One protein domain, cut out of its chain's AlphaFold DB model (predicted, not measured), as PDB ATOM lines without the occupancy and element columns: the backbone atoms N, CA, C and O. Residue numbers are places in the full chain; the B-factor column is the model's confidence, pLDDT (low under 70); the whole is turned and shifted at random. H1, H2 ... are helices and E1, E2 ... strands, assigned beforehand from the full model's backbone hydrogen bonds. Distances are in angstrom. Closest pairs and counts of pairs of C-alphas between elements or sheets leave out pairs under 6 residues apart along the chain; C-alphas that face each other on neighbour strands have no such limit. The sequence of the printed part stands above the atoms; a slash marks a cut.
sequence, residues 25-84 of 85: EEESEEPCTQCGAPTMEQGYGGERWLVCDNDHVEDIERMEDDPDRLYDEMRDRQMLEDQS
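Overview. This is residues 25 to 84 of the 85 residues of an uncharacterized protein of marine sediment metagenome (UniProt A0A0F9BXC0). A small, strongly twisted sheet of four strands, E1 to E4, makes a compact head, and from it the chain runs out into an arm that ends in one helix, H1. Residues 64 to 84 stick out free of the head, and this arm makes the length of the whole. The printed part has 60 residues, with four named strands and then one named helix along it; the sheet's order is E1, E2, E3, E4, antiparallel throughout, and the class is mixed, helices and strands. The whole is extended, with a radius of gyration of the C-alphas of 17.4 A and spans of 53 by 19 by 17 A.

Along the chain. E1 is residues 25 to 31, 15.8 A long, and begins at C-alpha 25 at (-0.093, -44.357, 13.736). E2 is residues 38 to 44, 20.1 A, E3 is residues 47 to 52, 16.7 A, and E4 is residues 57 to 60, 9.5 A. H1 is residues 67 to 82, 22.6 A, from C-alpha 67 at (-24.497, -44.210, 6.997) to C-alpha 82 at (-34.977, -55.073, 23.795).

Arrangement. The strands form a meander, each the antiparallel neighbour of the one before, with E1 and E4 as edge strands. In the hairpin of E1 and E2, at 139 degrees, N 26 and O 41 are 2.9 A apart, within hydrogen-bond range. In the hairpin of E2 and E3, at 152 degrees, N 42 and O 49 are 2.8 A apart, within that range. In the hairpin of E3 and E4, at 143 degrees, N 50 and O 58 are within it at 2.7 A. H1 is not on the sheet, with 0 pairs of C-alphas within 10 A. In H1 every O i to N i+4 pair is within hydrogen-bond range.

Size, cuts and confidence. The two C-alphas farthest apart, those of Asn 54 and Gln 83, are 53.4 A apart. The printed part has no cut, and no link is long. The mean pLDDT of the printed part is 75.9; it is under 70 at residue 46, residues 61 to 66 and residues 82 to 84.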
ATOM      1  N   GLU A  25      -1.179 -43.600  14.371       78.50
ATOM      2  CA  GLU A  25      -0.093 -44.357  13.736       78.50
ATOM      3  C   GLU A  25      -0.438 -45.856  13.824       78.50
ATOM      4  O   GLU A  25      -0.608 -46.384  14.927       78.50
ATOM      5  N   GLU A  26      -0.556 -46.544  12.690       77.81
ATOM      6  CA  GLU A  26      -0.825 -47.986  12.606       77.81
ATOM      7  C   GLU A  26       0.062 -48.639  11.529       77.81
ATOM      8  O   GLU A  26       0.384 -48.033  10.509       77.81
ATOM      9  N   GLU A  27       0.508 -49.879  11.756       74.19
ATOM     10  CA  GLU A  27       1.254 -50.642  10.744       74.19
ATOM     11  C   GLU A  27       0.270 -51.144   9.682       74.19
ATOM     12  O   GLU A  27      -0.596 -51.968   9.976       74.19
ATOM     13  N   SER A  28       0.388 -50.646   8.453       73.75
ATOM     14  CA  SER A  28      -0.523 -50.996   7.367       73.75
ATOM     15  C   SER A  28      -0.094 -52.287   6.670       73.75
ATOM     16  O   SER A  28       1.068 -52.505   6.322       73.75
ATOM     17  N   GLU A  29      -1.076 -53.149   6.398       72.38
ATOM     18  CA  GLU A  29      -0.886 -54.390   5.637       72.38
ATOM     19  C   GLU A  29      -0.699 -54.139   4.125       72.38
ATOM     20  O   GLU A  29      -0.340 -55.056   3.380       72.38
ATOM     21  N   GLU A  30      -0.929 -52.906   3.657       73.06
ATOM     22  CA  GLU A  30      -0.778 -52.511   2.256       73.06
ATOM     23  C   GLU A  30       0.697 -52.216   1.914       73.06
ATOM     24  O   GLU A  30       1.297 -51.277   2.443       73.06
ATOM     25  N   PRO A  31       1.338 -53.002   1.028       77.06
ATOM     26  CA  PRO A  31       2.717 -52.745   0.637       77.06
ATOM     27  C   PRO A  31       2.808 -51.516  -0.273       77.06
ATOM     28  O   PRO A  31       1.953 -51.290  -1.128       77.06
ATOM     29  N   CYS A  32       3.905 -50.767  -0.160       78.06
ATOM     30  CA  CYS A  32       4.156 -49.588  -0.986       78.06
ATOM     31  C   CYS A  32       4.150 -49.950  -2.477       78.06
ATOM     32  O   CYS A  32       4.882 -50.845  -2.913       78.06
ATOM     33  N   THR A  33       3.397 -49.202  -3.282       77.12
ATOM     34  CA  THR A  33       3.261 -49.442  -4.728       77.12
ATOM     35  C   THR A  33       4.579 -49.302  -5.502       77.12
ATOM     36  O   THR A  33       4.737 -49.901  -6.568       77.12
ATOM     37  N   GLN A  34       5.551 -48.549  -4.970       77.44
ATOM     38  CA  GLN A  34       6.841 -48.311  -5.625       77.44
ATOM     39  C   GLN A  34       7.931 -49.323  -5.257       77.44
ATOM     40  O   GLN A  34       8.705 -49.732  -6.124       77.44
ATOM     41  N   CYS A  35       8.036 -49.698  -3.982       80.12
ATOM     42  CA  CYS A  35       9.150 -50.512  -3.484       80.12
ATOM     43  C   CYS A  35       8.721 -51.843  -2.854       80.12
ATOM     44  O   CYS A  35       9.580 -52.679  -2.579       80.12
ATOM     45  N   GLY A  36       7.419 -52.063  -2.640       76.12
ATOM     46  CA  GLY A  36       6.880 -53.273  -2.016       76.12
ATOM     47  C   GLY A  36       7.245 -53.442  -0.537       76.12
ATOM     48  O   GLY A  36       7.045 -54.523   0.011       76.12
ATOM     49  N   ALA A  37       7.817 -52.413   0.092       81.31
ATOM     50  CA  ALA A  37       8.095 -52.386   1.524       81.31
ATOM     51  C   ALA A  37       6.792 -52.210   2.324       81.31
ATOM     52  O   ALA A  37       5.823 -51.678   1.768       81.31
ATOM     53  N   PRO A  38       6.759 -52.626   3.605       79.69
ATOM     54  CA  PRO A  38       5.651 -52.273   4.484       79.69
ATOM     55  C   PRO A  38       5.498 -50.752   4.542       79.69
ATOM     56  O   PRO A  38       6.486 -50.012   4.478       79.69
ATOM     57  N   THR A  39       4.254 -50.299   4.607       83.25
ATOM     58  CA  THR A  39       3.935 -48.892   4.838       83.25
ATOM     59  C   THR A  39       3.478 -48.704   6.282       83.25
ATOM     60  O   THR A  39       3.300 -49.670   7.025       83.25
ATOM     61  N   MET A  40       3.366 -47.452   6.701       83.44
ATOM     62  CA  MET A  40       2.806 -47.060   7.984       83.44
ATOM     63  C   MET A  40       1.655 -46.097   7.726       83.44
ATOM     64  O   MET A  40       1.853 -45.059   7.093       83.44
ATOM     65  N   GLU A  41       0.465 -46.434   8.205       84.25
ATOM     66  CA  GLU A  41      -0.680 -45.535   8.193       84.25
ATOM     67  C   GLU A  41      -0.476 -44.468   9.265       84.25
ATOM     68  O   GLU A  41      -0.271 -44.770  10.440       84.25
ATOM     69  N   GLN A  42      -0.519 -43.207   8.853       85.12
ATOM     70  CA  GLN A  42      -0.484 -42.057   9.737       85.12
ATOM     71  C   GLN A  42      -1.716 -41.193   9.492       85.12
ATOM     72  O   GLN A  42      -2.181 -41.053   8.361       85.12
ATOM     73  N   GLY A  43      -2.268 -40.621  10.555       79.44
ATOM     74  CA  GLY A  43      -3.429 -39.746  10.482       79.44
ATOM     75  C   GLY A  43      -3.235 -38.453  11.251       79.44
ATOM     76  O   GLY A  43      -2.527 -38.421  12.258       79.44
ATOM     77  N   TYR A  44      -3.860 -37.388  10.751       76.12
ATOM     78  CA  TYR A  44      -3.994 -36.113  11.447       76.12
ATOM     79  C   TYR A  44      -5.341 -35.462  11.135       76.12
ATOM     80  O   TYR A  44      -5.698 -35.268   9.976       76.12
ATOM     81  N   GLY A  45      -6.111 -35.095  12.163       70.19
ATOM     82  CA  GLY A  45      -7.317 -34.272  11.983       70.19
ATOM     83  C   GLY A  45      -8.440 -34.934  11.169       70.19
ATOM     84  O   GLY A  45      -9.324 -34.240  10.663       70.19
ATOM     85  N   GLY A  46      -8.430 -36.268  11.065       68.56
ATOM     86  CA  GLY A  46      -9.392 -37.054  10.284       68.56
ATOM     87  C   GLY A  46      -8.977 -37.324   8.834       68.56
ATOM     88  O   GLY A  46      -9.726 -37.987   8.114       68.56
ATOM     89  N   GLU A  47      -7.806 -36.843   8.417       73.50
ATOM     90  CA  GLU A  47      -7.119 -37.244   7.188       73.50
ATOM     91  C   GLU A  47      -6.150 -38.386   7.518       73.50
ATOM     92  O   GLU A  47      -5.568 -38.402   8.604       73.50
ATOM     93  N   ARG A  48      -6.010 -39.365   6.617       81.25
ATOM     94  CA  ARG A  48      -5.125 -40.529   6.786       81.25
ATOM     95  C   ARG A  48      -4.301 -40.735   5.521       81.25
ATOM     96  O   ARG A  48      -4.808 -40.534   4.422       81.25
ATOM     97  N   TRP A  49      -3.048 -41.136   5.671       83.25
ATOM     98  CA  TRP A  49      -2.128 -41.392   4.567       83.25
ATOM     99  C   TRP A  49      -1.146 -42.513   4.925       83.25
ATOM    100  O   TRP A  49      -0.794 -42.711   6.086       83.25
ATOM    101  N   LEU A  50      -0.682 -43.248   3.922       84.12
ATOM    102  CA  LEU A  50       0.382 -44.237   4.040       84.12
ATOM    103  C   LEU A  50       1.727 -43.555   3.840       84.12
ATOM    104  O   LEU A  50       1.937 -42.858   2.849       84.12
ATOM    105  N   VAL A  51       2.662 -43.800   4.749       83.31
ATOM    106  CA  VAL A  51       4.062 -43.399   4.623       83.31
ATOM    107  C   VAL A  51       4.923 -44.633   4.435       83.31
ATOM    108  O   VAL A  51       4.815 -45.618   5.157       83.31
ATOM    109  N   CYS A  52       5.807 -44.573   3.451       83.00
ATOM    110  CA  CYS A  52       6.843 -45.565   3.239       83.00
ATOM    111  C   CYS A  52       8.207 -45.008   3.662       83.00
ATOM    112  O   CYS A  52       8.499 -43.838   3.425       83.00
ATOM    113  N   ASP A  53       9.099 -45.874   4.151       79.38
ATOM    114  CA  ASP A  53      10.503 -45.542   4.459       79.38
ATOM    115  C   ASP A  53      11.286 -44.947   3.270       79.38
ATOM    116  O   ASP A  53      12.345 -44.348   3.447       79.38
ATOM    117  N   ASN A  54      10.784 -45.111   2.041       76.12
ATOM    118  CA  ASN A  54      11.352 -44.512   0.832       76.12
ATOM    119  C   ASN A  54      10.857 -43.073   0.565       76.12
ATOM    120  O   ASN A  54      10.923 -42.614  -0.573       76.12
ATOM    121  N   ASP A  55      10.329 -42.384   1.583       73.31
ATOM    122  CA  ASP A  55       9.770 -41.022   1.487       73.31
ATOM    123  C   ASP A  55       8.542 -40.928   0.551       73.31
ATOM    124  O   ASP A  55       8.168 -39.858   0.077       73.31
ATOM    125  N   HIS A  56       7.909 -42.069   0.255       75.44
ATOM    126  CA  HIS A  56       6.692 -42.127  -0.558       75.44
ATOM    127  C   HIS A  56       5.472 -41.987   0.345       75.44
ATOM    128  O   HIS A  56       5.362 -42.716   1.333       75.44
ATOM    129  N   VAL A  57       4.575 -41.068  -0.008       78.62
ATOM    130  CA  VAL A  57       3.342 -40.788   0.733       78.62
ATOM    131  C   VAL A  57       2.149 -40.983  -0.196       78.62
ATOM    132  O   VAL A  57       2.118 -40.410  -1.287       78.62
ATOM    133  N   GLU A  58       1.186 -41.799   0.225       78.00
ATOM    134  CA  GLU A  58      -0.075 -42.021  -0.489       78.00
ATOM    135  C   GLU A  58      -1.245 -41.641   0.409       78.00
ATOM    136  O   GLU A  58      -1.385 -42.174   1.504       78.00
ATOM    137  N   ASP A  59      -2.102 -40.733  -0.053       78.56
ATOM    138  CA  ASP A  59      -3.312 -40.375   0.683       78.56
ATOM    139  C   ASP A  59      -4.289 -41.556   0.679       78.56
ATOM    140  O   ASP A  59      -4.626 -42.098  -0.379       78.56
ATOM    141  N   ILE A  60      -4.764 -41.945   1.863       74.62
ATOM    142  CA  ILE A  60      -5.823 -42.938   2.006       74.62
ATOM    143  C   ILE A  60      -7.126 -42.159   2.024       74.62
ATOM    144  O   ILE A  60      -7.352 -41.318   2.900       74.62
ATOM    145  N   GLU A  61      -8.010 -42.437   1.066       65.38
ATOM    146  CA  GLU A  61      -9.343 -41.855   1.115       65.38
ATOM    147  C   GLU A  61      -9.978 -42.185   2.467       65.38
ATOM    148  O   GLU A  61      -9.985 -43.331   2.933       65.38
ATOM    149  N   ARG A  62     -10.505 -41.151   3.128       62.00
ATOM    150  CA  ARG A  62     -11.314 -41.333   4.323       62.00
ATOM    151  C   ARG A  62     -12.420 -42.312   3.948       62.00
ATOM    152  O   ARG A  62     -13.275 -41.968   3.138       62.00
ATOM    153  N   MET A  63     -12.396 -43.514   4.527       57.78
ATOM    154  CA  MET A  63     -13.559 -44.393   4.509       57.78
ATOM    155  C   MET A  63     -14.685 -43.584   5.141       57.78
ATOM    156  O   MET A  63     -14.709 -43.389   6.356       57.78
ATOM    157  N   GLU A  64     -15.546 -43.009   4.306       57.22
ATOM    158  CA  GLU A  64     -16.771 -42.396   4.776       57.22
ATOM    159  C   GLU A  64     -17.509 -43.490   5.541       57.22
ATOM    160  O   GLU A  64     -17.672 -44.607   5.040       57.22
ATOM    161  N   ASP A  65     -17.872 -43.209   6.791       61.41
ATOM    162  CA  ASP A  65     -18.722 -44.117   7.539       61.41
ATOM    163  C   ASP A  65     -20.003 -44.297   6.733       61.41
ATOM    164  O   ASP A  65     -20.786 -43.355   6.607       61.41
ATOM    165  N   ASP A  66     -20.184 -45.485   6.154       67.88
ATOM    166  CA  ASP A  66     -21.383 -45.815   5.400       67.88
ATOM    167  C   ASP A  66     -22.591 -45.605   6.335       67.88
ATOM    168  O   ASP A  66     -22.739 -46.335   7.330       67.88
ATOM    169  N   PRO A  67     -23.423 -44.576   6.087       71.50
ATOM    170  CA  PRO A  67     -24.497 -44.210   6.997       71.50
ATOM    171  C   PRO A  67     -25.535 -45.329   7.116       71.50
ATOM    172  O   PRO A  67     -26.163 -45.456   8.171       71.50
ATOM    173  N   ASP A  68     -25.673 -46.165   6.083       75.75
ATOM    174  CA  ASP A  68     -26.575 -47.312   6.092       75.75
ATOM    175  C   ASP A  68     -26.017 -48.413   7.009       75.75
ATOM    176  O   ASP A  68     -26.749 -48.933   7.856       75.75
ATOM    177  N   ARG A  69     -24.700 -48.678   6.958       75.06
ATOM    178  CA  ARG A  69     -24.025 -49.617   7.877       75.06
ATOM    179  C   ARG A  69     -24.184 -49.189   9.337       75.06
ATOM    180  O   ARG A  69     -24.526 -50.011  10.184       75.06
ATOM    181  N   LEU A  70     -23.976 -47.905   9.638       80.00
ATOM    182  CA  LEU A  70     -24.146 -47.377  10.997       80.00
ATOM    183  C   LEU A  70     -25.592 -47.502  11.493       80.00
ATOM    184  O   LEU A  70     -25.819 -47.823  12.663       80.00
ATOM    185  N   TYR A  71     -26.579 -47.242  10.629       78.38
ATOM    186  CA  TYR A  71     -27.991 -47.377  10.983       78.38
ATOM    187  C   TYR A  71     -28.366 -48.833  11.273       78.38
ATOM    188  O   TYR A  71     -29.026 -49.102  12.282       78.38
ATOM    189  N   ASP A  72     -27.907 -49.768  10.440       83.56
ATOM    190  CA  ASP A  72     -28.145 -51.199  10.623       83.56
ATOM    191  C   ASP A  72     -27.510 -51.718  11.921       83.56
ATOM    192  O   ASP A  72     -28.190 -52.360  12.722       83.56
ATOM    193  N   GLU A  73     -26.259 -51.350  12.215       82.69
ATOM    194  CA  GLU A  73     -25.584 -51.715  13.468       82.69
ATOM    195  C   GLU A  73     -26.274 -51.135  14.712       82.69
ATOM    196  O   GLU A  73     -26.369 -51.800  15.750       82.69
ATOM    197  N   MET A  74     -26.756 -49.888  14.641       82.81
ATOM    198  CA  MET A  74     -27.518 -49.271  15.732       82.81
ATOM    199  C   MET A  74     -28.861 -49.971  15.945       82.81
ATOM    200  O   MET A  74     -29.247 -50.231  17.087       82.81
ATOM    201  N   ARG A  75     -29.563 -50.301  14.858       84.75
ATOM    202  CA  ARG A  75     -30.836 -51.020  14.899       84.75
ATOM    203  C   ARG A  75     -30.667 -52.424  15.478       84.75
ATOM    204  O   ARG A  75     -31.461 -52.822  16.329       84.75
ATOM    205  N   ASP A  76     -29.638 -53.154  15.066       85.38
ATOM    206  CA  ASP A  76     -29.352 -54.497  15.577       85.38
ATOM    207  C   ASP A  76     -28.985 -54.476  17.066       85.38
ATOM    208  O   ASP A  76     -29.450 -55.320  17.837       85.38
ATOM    209  N   ARG A  77     -28.232 -53.462  17.507       85.38
ATOM    210  CA  ARG A  77     -27.916 -53.243  18.925       85.38
ATOM    211  C   ARG A  77     -29.166 -52.971  19.757       85.38
ATOM    212  O   ARG A  77     -29.340 -53.590  20.803       85.38
ATOM    213  N   GLN A  78     -30.061 -52.119  19.262       81.94
ATOM    214  CA  GLN A  78     -31.329 -51.818  19.927       81.94
ATOM    215  C   GLN A  78     -32.229 -53.063  20.031       81.94
ATOM    216  O   GLN A  78     -32.817 -53.315  21.079       81.94
ATOM    217  N   MET A  79     -32.280 -53.905  18.990       76.56
ATOM    218  CA  MET A  79     -33.035 -55.165  19.035       76.56
ATOM    219  C   MET A  79     -32.455 -56.188  20.022       76.56
ATOM    220  O   MET A  79     -33.212 -56.985  20.579       76.56
ATOM    221  N   LEU A  80     -31.135 -56.214  20.225       73.31
ATOM    222  CA  LEU A  80     -30.487 -57.075  21.222       73.31
ATOM    223  C   LEU A  80     -30.760 -56.598  22.655       73.31
ATOM    224  O   LEU A  80     -30.979 -57.426  23.538       73.31
ATOM    225  N   GLU A  81     -30.792 -55.284  22.878       73.94
ATOM    226  CA  GLU A  81     -31.144 -54.690  24.172       73.94
ATOM    227  C   GLU A  81     -32.611 -54.970  24.540       73.94
ATOM    228  O   GLU A  81     -32.883 -55.439  25.648       73.94
ATOM    229  N   ASP A  82     -33.541 -54.814  23.592       62.88
ATOM    230  CA  ASP A  82     -34.977 -55.073  23.795       62.88
ATOM    231  C   ASP A  82     -35.318 -56.559  24.039       62.88
ATOM    232  O   ASP A  82     -36.364 -56.874  24.605       62.88
ATOM    233  N   GLN A  83     -34.445 -57.492  23.643       59.59
ATOM    234  CA  GLN A  83     -34.609 -58.936  23.881       59.59
ATOM    235  C   GLN A  83     -34.040 -59.411  25.228       59.59
ATOM    236  O   GLN A  83     -34.161 -60.591  25.560       59.59
ATOM    237  N   SER A  84     -33.412 -58.523  26.005       59.09
ATOM    238  CA  SER A  84     -32.732 -58.865  27.263       59.09
ATOM    239  C   SER A  84     -33.581 -58.679  28.535       59.09
ATOM    240  O   SER A  84     -33.043 -58.779  29.640       59.09
TER     241      SER A  84